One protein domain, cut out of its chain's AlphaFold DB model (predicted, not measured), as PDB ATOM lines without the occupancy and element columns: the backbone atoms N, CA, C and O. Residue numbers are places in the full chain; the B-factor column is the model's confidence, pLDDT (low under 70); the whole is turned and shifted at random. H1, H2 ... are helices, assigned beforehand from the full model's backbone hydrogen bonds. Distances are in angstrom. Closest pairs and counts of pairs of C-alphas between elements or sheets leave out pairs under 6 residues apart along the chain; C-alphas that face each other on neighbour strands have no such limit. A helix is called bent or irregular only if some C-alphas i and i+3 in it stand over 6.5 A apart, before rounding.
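Overview. This is residues 20 to 80 of the 112 residues of an uncharacterized protein of Actinotalea fermentans (UniProt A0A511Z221). Picture a long helical hairpin, H1 and H2 side by side, with a shorter third helix, H3, that folds back from the end of H2 and makes a V with it. The V is joined at residue 63, and H3 spreads away from H2 toward its own far end while H1 keeps along H2. The printed part has 61 residues with three named helices, in the order H1, H2, H3, and no named strand; its class is all helix. The whole is compact, with a radius of gyration of the C-alphas of 11.9 A, yet elongated in outline, spanning 36 by 22 by 14 A.

Arrangement. Start with the longest helix, H1, residues 20 to 40, and then go to H2, residues 46 to 62. The two touch, and their closest C-alphas, those of His 28 and Met 52, are 6.0 A apart. They run opposite ways at a shallow tilt of 21 degrees, with centres 10.3 A apart, and form a helical hairpin. Next go to H3, residues 64 to 77, which touches H2 with residues 67 to 68 alone. On its side, H2 touches H3 with residues 56 to 60 alone. The closest C-alphas of H2 and H3, those of Arg 60 and Tyr 67, are 5.5 A apart. H2 and H3 run opposite ways at a steep tilt of 45 degrees, and their centres are 14.1 A apart. H1 and H3 are near each other, with 6 pairs of C-alphas within 10 A but no pair within 8 A. Along the backbones of H1 and H2 every O i to N i+4 pair is within hydrogen-bond range, and in H3 9 of 10 are.

Along the chain. Find C-alpha 20 at (193.302, 191.301, 172.261); from there H1 runs 30.5 A to C-alpha 40 at (205.948, 216.520, 183.951). Pick up H2 at Gly 46 and go 24.6 A to Ala 62. H3 begins at Pro 64 and runs 19.7 A to Gln 77, whose C-alpha is at (187.438, 210.945, 179.609). No helix is bent or irregular.

Size, cuts and confidence. Look to Gly 42 and Arg 65 for the two C-alphas farthest apart, 35.8 A. The first and last printed C-alphas, those of Glu 20 and Arg 80, are 25.7 A apart. The printed part has no cut. The link from H1 to H2, 5 residues, is tight, and so is the link from H2 to H3, 1 residue; neither is long. The B-factor column holds the model's pLDDT: the mean of the printed part is 91.9, and no printed residue is under 70.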
ATOM      1  N   GLU A  20     192.316 190.470 172.952       91.19
ATOM      2  CA  GLU A  20     193.302 191.301 172.261       91.19
ATOM      3  C   GLU A  20     192.961 192.794 172.309       91.19
ATOM      4  O   GLU A  20     193.824 193.596 172.653       91.19
ATOM      5  N   LEU A  21     191.704 193.168 172.049       91.56
ATOM      6  CA  LEU A  21     191.265 194.559 172.150       91.56
ATOM      7  C   LEU A  21     191.471 195.098 173.572       91.56
ATOM      8  O   LEU A  21     191.910 196.230 173.741       91.56
ATOM      9  N   GLN A  22     191.201 194.284 174.599       91.88
ATOM     10  CA  GLN A  22     191.445 194.678 175.992       91.88
ATOM     11  C   GLN A  22     192.933 194.923 176.273       91.88
ATOM     12  O   GLN A  22     193.273 195.887 176.957       91.88
ATOM     13  N   ARG A  23     193.826 194.085 175.727       95.00
ATOM     14  CA  ARG A  23     195.279 194.283 175.842       95.00
ATOM     15  C   ARG A  23     195.738 195.568 175.159       95.00
ATOM     16  O   ARG A  23     196.546 196.285 175.736       95.00
ATOM     17  N   LEU A  24     195.217 195.870 173.969       95.81
ATOM     18  CA  LEU A  24     195.569 197.091 173.238       95.81
ATOM     19  C   LEU A  24     195.088 198.352 173.967       95.81
ATOM     20  O   LEU A  24     195.877 199.272 174.143       95.81
ATOM     21  N   VAL A  25     193.849 198.354 174.475       94.25
ATOM     22  CA  VAL A  25     193.321 199.458 175.301       94.25
ATOM     23  C   VAL A  25     194.195 199.682 176.535       94.25
ATOM     24  O   VAL A  25     194.640 200.797 176.773       94.25
ATOM     25  N   ARG A  26     194.516 198.615 177.279       93.75
ATOM     26  CA  ARG A  26     195.387 198.719 178.457       93.75
ATOM     27  C   ARG A  26     196.766 199.271 178.093       93.75
ATOM     28  O   ARG A  26     197.320 200.069 178.840       93.75
ATOM     29  N   LYS A  27     197.327 198.850 176.954       96.06
ATOM     30  CA  LYS A  27     198.639 199.335 176.516       96.06
ATOM     31  C   LYS A  27     198.608 200.815 176.145       96.06
ATOM     32  O   LYS A  27     199.569 201.524 176.424       96.06
ATOM     33  N   HIS A  28     197.519 201.272 175.534       95.75
ATOM     34  CA  HIS A  28     197.303 202.687 175.248       95.75
ATOM     35  C   HIS A  28     197.248 203.519 176.534       95.75
ATOM     36  O   HIS A  28     197.993 204.485 176.664       95.75
ATOM     37  N   GLU A  29     196.462 203.084 177.521       92.19
ATOM     38  CA  GLU A  29     196.350 203.753 178.827       92.19
ATOM     39  C   GLU A  29     197.702 203.829 179.561       92.19
ATOM     40  O   GLU A  29     198.049 204.865 180.127       92.19
ATOM     41  N   GLU A  30     198.497 202.756 179.506       92.06
ATOM     42  CA  GLU A  30     199.857 202.724 180.056       92.06
ATOM     43  C   GLU A  30     200.780 203.741 179.363       92.06
ATOM     44  O   GLU A  30     201.514 204.473 180.028       92.06
ATOM     45  N   LEU A  31     200.739 203.816 178.028       94.19
ATOM     46  CA  LEU A  31     201.554 204.757 177.258       94.19
ATOM     47  C   LEU A  31     201.161 206.210 177.537       94.19
ATOM     48  O   LEU A  31     202.050 207.042 177.700       94.19
ATOM     49  N   GLU A  32     199.869 206.515 177.661       92.12
ATOM     50  CA  GLU A  32     199.405 207.858 178.024       92.12
ATOM     51  C   GLU A  32     199.897 208.262 179.424       92.12
ATOM     52  O   GLU A  32     200.384 209.380 179.616       92.12
ATOM     53  N   ALA A  33     199.852 207.341 180.395       88.06
ATOM     54  CA  ALA A  33     200.384 207.585 181.734       88.06
ATOM     55  C   ALA A  33     201.896 207.879 181.703       88.06
ATOM     56  O   ALA A  33     202.357 208.837 182.330       88.06
ATOM     57  N   LEU A  34     202.664 207.111 180.924       90.44
ATOM     58  CA  LEU A  34     204.103 207.327 180.748       90.44
ATOM     59  C   LEU A  34     204.412 208.646 180.032       90.44
ATOM     60  O   LEU A  34     205.319 209.364 180.449       90.44
ATOM     61  N   ILE A  35     203.657 208.999 178.987       91.44
ATOM     62  CA  ILE A  35     203.794 210.278 178.273       91.44
ATOM     63  C   ILE A  35     203.527 211.437 179.227       91.44
ATOM     64  O   ILE A  35     204.276 212.416 179.231       91.44
ATOM     65  N   SER A  36     202.477 211.334 180.042       88.38
ATOM     66  CA  SER A  36     202.172 212.357 181.031       88.38
ATOM     67  C   SER A  36     203.290 212.503 182.058       88.38
ATOM     68  O   SER A  36     203.677 213.631 182.351       88.38
ATOM     69  N   ALA A  37     203.806 211.397 182.598       87.00
ATOM     70  CA  ALA A  37     204.895 211.435 183.566       87.00
ATOM     71  C   ALA A  37     206.154 212.057 182.942       87.00
ATOM     72  O   ALA A  37     206.698 213.025 183.466       87.00
ATOM     73  N   ALA A  38     206.567 211.582 181.767       89.56
ATOM     74  CA  ALA A  38     207.723 212.111 181.051       89.56
ATOM     75  C   ALA A  38     207.603 213.622 180.785       89.56
ATOM     76  O   ALA A  38     208.563 214.357 181.009       89.56
ATOM     77  N   ARG A  39     206.415 214.116 180.399       88.38
ATOM     78  CA  ARG A  39     206.160 215.559 180.234       88.38
ATOM     79  C   ARG A  39     206.339 216.344 181.529       88.38
ATOM     80  O   ARG A  39     207.002 217.377 181.506       88.38
ATOM     81  N   SER A  40     205.797 215.859 182.646       86.38
ATOM     82  CA  SER A  40     205.948 216.520 183.951       86.38
ATOM     83  C   SER A  40     207.406 216.580 184.423       86.38
ATOM     84  O   SER A  40     207.753 217.459 185.209       86.38
ATOM     85  N   HIS A  41     208.264 215.695 183.910       86.50
ATOM     86  CA  HIS A  41     209.700 215.639 184.199       86.50
ATOM     87  C   HIS A  41     210.593 216.225 183.084       86.50
ATOM     88  O   HIS A  41     211.811 216.076 183.144       86.50
ATOM     89  N   GLY A  42     210.023 216.869 182.057       86.56
ATOM     90  CA  GLY A  42     210.792 217.458 180.948       86.56
ATOM     91  C   GLY A  42     211.523 216.439 180.062       86.56
ATOM     92  O   GLY A  42     212.440 216.800 179.326       86.56
ATOM     93  N   GLN A  43     211.142 215.163 180.124       89.50
ATOM     94  CA  GLN A  43     211.743 214.092 179.336       89.50
ATOM     95  C   GLN A  43     211.149 214.029 177.922       89.50
ATOM     96  O   GLN A  43     209.991 214.381 177.678       89.50
ATOM     97  N   SER A  44     211.940 213.524 176.969       92.06
ATOM     98  CA  SER A  44     211.470 213.305 175.599       92.06
ATOM     99  C   SER A  44     210.382 212.233 175.551       92.06
ATOM    100  O   SER A  44     210.536 211.138 176.087       92.06
ATOM    101  N   THR A  45     209.295 212.531 174.840       94.62
ATOM    102  CA  THR A  45     208.151 211.619 174.678       94.62
ATOM    103  C   THR A  45     208.053 211.004 173.287       94.62
ATOM    104  O   THR A  45     207.149 210.209 173.049       94.62
ATOM    105  N   GLY A  46     208.977 211.317 172.371       94.62
ATOM    106  CA  GLY A  46     208.866 210.939 170.957       94.62
ATOM    107  C   GLY A  46     208.658 209.436 170.741       94.62
ATOM    108  O   GLY A  46     207.714 209.037 170.067       94.62
ATOM    109  N   ARG A  47     209.468 208.592 171.397       95.44
ATOM    110  CA  ARG A  47     209.333 207.126 171.294       95.44
ATOM    111  C   ARG A  47     208.010 206.604 171.863       95.44
ATOM    112  O   ARG A  47     207.434 205.680 171.299       95.44
ATOM    113  N   LEU A  48     207.531 207.193 172.959       95.19
ATOM    114  CA  LEU A  48     206.267 206.804 173.587       95.19
ATOM    115  C   LEU A  48     205.076 207.179 172.695       95.19
ATOM    116  O   LEU A  48     204.177 206.365 172.506       95.19
ATOM    117  N   TRP A  49     205.115 208.365 172.078       96.00
ATOM    118  CA  TRP A  49     204.122 208.792 171.089       96.00
ATOM    119  C   TRP A  49     204.086 207.867 169.878       96.00
ATOM    120  O   TRP A  49     203.008 207.413 169.502       96.00
ATOM    121  N   SER A  50     205.242 207.532 169.299       97.44
ATOM    122  CA  SER A  50     205.301 206.588 168.178       97.44
ATOM    123  C   SER A  50     204.696 205.231 168.544       97.44
ATOM    124  O   SER A  50     203.909 204.684 167.777       97.44
ATOM    125  N   ALA A  51     204.998 204.710 169.739       97.50
ATOM    126  CA  ALA A  51     204.417 203.455 170.210       97.50
ATOM    127  C   ALA A  51     202.891 203.546 170.380       97.50
ATOM    128  O   ALA A  51     202.180 202.608 170.019       97.50
ATOM    129  N   MET A  52     202.380 204.672 170.887       96.50
ATOM    130  CA  MET A  52     200.943 204.887 171.068       96.50
ATOM    131  C   MET A  52     200.207 204.925 169.727       96.50
ATOM    132  O   MET A  52     199.198 204.242 169.573       96.50
ATOM    133  N   VAL A  53     200.771 205.614 168.730       97.06
ATOM    134  CA  VAL A  53     200.238 205.631 167.359       97.06
ATOM    135  C   VAL A  53     200.188 204.219 166.764       97.06
ATOM    136  O   VAL A  53     199.186 203.850 166.159       97.06
ATOM    137  N   CYS A  54     201.215 203.387 166.973       97.75
ATOM    138  CA  CYS A  54     201.195 201.994 166.509       97.75
ATOM    139  C   CYS A  54     200.090 201.156 167.177       97.75
ATOM    140  O   CYS A  54     199.481 200.304 166.528       97.75
ATOM    141  N   VAL A  55     199.823 201.376 168.470       97.19
ATOM    142  CA  VAL A  55     198.724 200.702 169.180       97.19
ATOM    143  C   VAL A  55     197.373 201.141 168.619       97.19
ATOM    144  O   VAL A  55     196.539 200.284 168.316       97.19
ATOM    145  N   GLU A  56     197.170 202.445 168.432       96.62
ATOM    146  CA  GLU A  56     195.943 202.996 167.845       96.62
ATOM    147  C   GLU A  56     195.706 202.466 166.430       96.62
ATOM    148  O   GLU A  56     194.593 202.048 166.113       96.62
ATOM    149  N   ASP A  57     196.745 202.395 165.597       97.56
ATOM    150  CA  ASP A  57     196.623 201.868 164.239       97.56
ATOM    151  C   ASP A  57     196.230 200.384 164.236       97.56
ATOM    152  O   ASP A  57     195.301 199.979 163.533       97.56
ATOM    153  N   ARG A  58     196.831 199.575 165.117       96.69
ATOM    154  CA  ARG A  58     196.443 198.167 165.280       96.69
ATOM    155  C   ARG A  58     194.994 198.020 165.744       96.69
ATOM    156  O   ARG A  58     194.280 197.152 165.242       96.69
ATOM    157  N   MET A  59     194.533 198.860 166.672       95.94
ATOM    158  CA  MET A  59     193.131 198.872 167.106       95.94
ATOM    159  C   MET A  59     192.192 199.276 165.969       95.94
ATOM    160  O   MET A  59     191.146 198.651 165.788       95.94
ATOM    161  N   ARG A  60     192.573 200.291 165.190       96.44
ATOM    162  CA  ARG A  60     191.811 200.795 164.047       96.44
ATOM    163  C   ARG A  60     191.658 199.739 162.954       96.44
ATOM    164  O   ARG A  60     190.555 199.577 162.442       96.44
ATOM    165  N   LEU A  61     192.728 199.016 162.627       95.88
ATOM    166  CA  LEU A  61     192.730 197.990 161.582       95.88
ATOM    167  C   LEU A  61     192.004 196.709 162.016       95.88
ATOM    168  O   LEU A  61     191.159 196.205 161.281       95.88
ATOM    169  N   ALA A  62     192.291 196.191 163.215       93.69
ATOM    170  CA  ALA A  62     191.723 194.922 163.677       93.69
ATOM    171  C   ALA A  62     190.297 195.060 164.243       93.69
ATOM    172  O   ALA A  62     189.503 194.120 164.180       93.69
ATOM    173  N   PHE A  63     189.948 196.225 164.801       94.75
ATOM    174  CA  PHE A  63     188.686 196.446 165.514       94.75
ATOM    175  C   PHE A  63     188.041 197.810 165.194       94.75
ATOM    176  O   PHE A  63     187.672 198.535 166.122       94.75
ATOM    177  N   PRO A  64     187.803 198.176 163.919       92.62
ATOM    178  CA  PRO A  64     187.459 199.546 163.511       92.62
ATOM    179  C   PRO A  64     186.242 200.140 164.236       92.62
ATOM    180  O   PRO A  64     186.284 201.274 164.713       92.62
ATOM    181  N   ARG A  65     185.159 199.364 164.394       92.75
ATOM    182  CA  ARG A  65     183.950 199.821 165.110       92.75
ATOM    183  C   ARG A  65     184.193 200.017 166.606       92.75
ATOM    184  O   ARG A  65     183.670 200.959 167.195       92.75
ATOM    185  N   ALA A  66     184.956 199.117 167.225       91.69
ATOM    186  CA  ALA A  66     185.252 199.207 168.649       91.69
ATOM    187  C   ALA A  66     186.250 200.335 168.931       91.69
ATOM    188  O   ALA A  66     186.076 201.045 169.915       91.69
ATOM    189  N   TYR A  67     187.226 200.535 168.042       93.88
ATOM    190  CA  TYR A  67     188.161 201.651 168.072       93.88
ATOM    191  C   TYR A  67     187.434 202.992 167.974       93.88
ATOM    192  O   TYR A  67     187.613 203.821 168.856       93.88
ATOM    193  N   ALA A  68     186.552 203.181 166.984       93.56
ATOM    194  CA  ALA A  68     185.799 204.428 166.820       93.56
ATOM    195  C   ALA A  68     184.968 204.787 168.066       93.56
ATOM    196  O   ALA A  68     184.945 205.936 168.500       93.56
ATOM    197  N   HIS A  69     184.315 203.795 168.676       93.19
ATOM    198  CA  HIS A  69     183.582 204.014 169.919       93.19
ATOM    199  C   HIS A  69     184.518 204.314 171.098       93.19
ATOM    200  O   HIS A  69     184.281 205.254 171.852       93.19
ATOM    201  N   TRP A  70     185.580 203.523 171.256       93.06
ATOM    202  CA  TRP A  70     186.527 203.682 172.353       93.06
ATOM    203  C   TRP A  70     187.248 205.031 172.297       93.06
ATOM    204  O   TRP A  70     187.289 205.701 173.321       93.06
ATOM    205  N   ILE A  71     187.732 205.473 171.131       92.88
ATOM    206  CA  ILE A  71     188.447 206.750 171.006       92.88
ATOM    207  C   ILE A  71     187.525 207.942 171.280       92.88
ATOM    208  O   ILE A  71     187.946 208.903 171.915       92.88
ATOM    209  N   ALA A  72     186.248 207.863 170.884       92.38
ATOM    210  CA  ALA A  72     185.261 208.896 171.191       92.38
ATOM    211  C   ALA A  72     185.011 209.014 172.704       92.38
ATOM    212  O   ALA A  72     184.990 210.117 173.244       92.38
ATOM    213  N   VAL A  73     184.866 207.881 173.402       91.00
ATOM    214  CA  VAL A  73     184.721 207.864 174.867       91.00
ATOM    215  C   VAL A  73     186.004 208.348 175.546       91.00
ATOM    216  O   VAL A  73     185.951 209.179 176.452       91.00
ATOM    217  N   TRP A  74     187.157 207.864 175.088       89.06
ATOM    218  CA  TRP A  74     188.461 208.209 175.644       89.06
ATOM    219  C   TRP A  74     188.781 209.698 175.487       89.06
ATOM    220  O   TRP A  74     189.257 210.309 176.436       89.06
ATOM    221  N   ALA A  75     188.451 210.319 174.351       86.81
ATOM    222  CA  ALA A  75     188.667 211.749 174.133       86.81
ATOM    223  C   ALA A  75     187.906 212.629 175.143       86.81
ATOM    224  O   ALA A  75     188.399 213.686 175.533       86.81
ATOM    225  N   ILE A  76     186.732 212.177 175.601       88.25
ATOM    226  CA  ILE A  76     185.933 212.864 176.626       88.25
ATOM    227  C   ILE A  76     186.510 212.612 178.026       88.25
ATOM    228  O   ILE A  76     186.541 213.514 178.859       88.25
ATOM    229  N   GLN A  77     186.970 211.388 178.290       87.38
ATOM    230  CA  GLN A  77     187.438 210.945 179.609       87.38
ATOM    231  C   GLN A  77     188.957 211.034 179.787       87.38
ATOM    232  O   GLN A  77     189.494 210.447 180.727       87.38
ATOM    233  N   ARG A  78     189.656 211.726 178.881       76.81
ATOM    234  CA  ARG A  78     191.112 211.668 178.791       76.81
ATOM    235  C   ARG A  78     191.749 211.947 180.159       76.81
ATOM    236  O   ARG A  78     191.476 213.005 180.740       76.81
ATOM    237  N   PRO A  79     192.609 211.044 180.667       71.62
ATOM    238  CA  PRO A  79     193.275 211.254 181.940       71.62
ATOM    239  C   PRO A  79     194.051 212.570 181.915       71.62
ATOM    240  O   PRO A  79     194.826 212.839 180.995       71.62
ATOM    241  N   ARG A  80     193.839 213.410 182.931       73.25
ATOM    242  CA  ARG A  80     194.710 214.562 183.172       73.25
ATOM    243  C   ARG A  80     195.995 214.062 183.818       73.25
ATOM    244  O   ARG A  80     195.982 213.061 184.532       73.25
TER     245      ARG A  80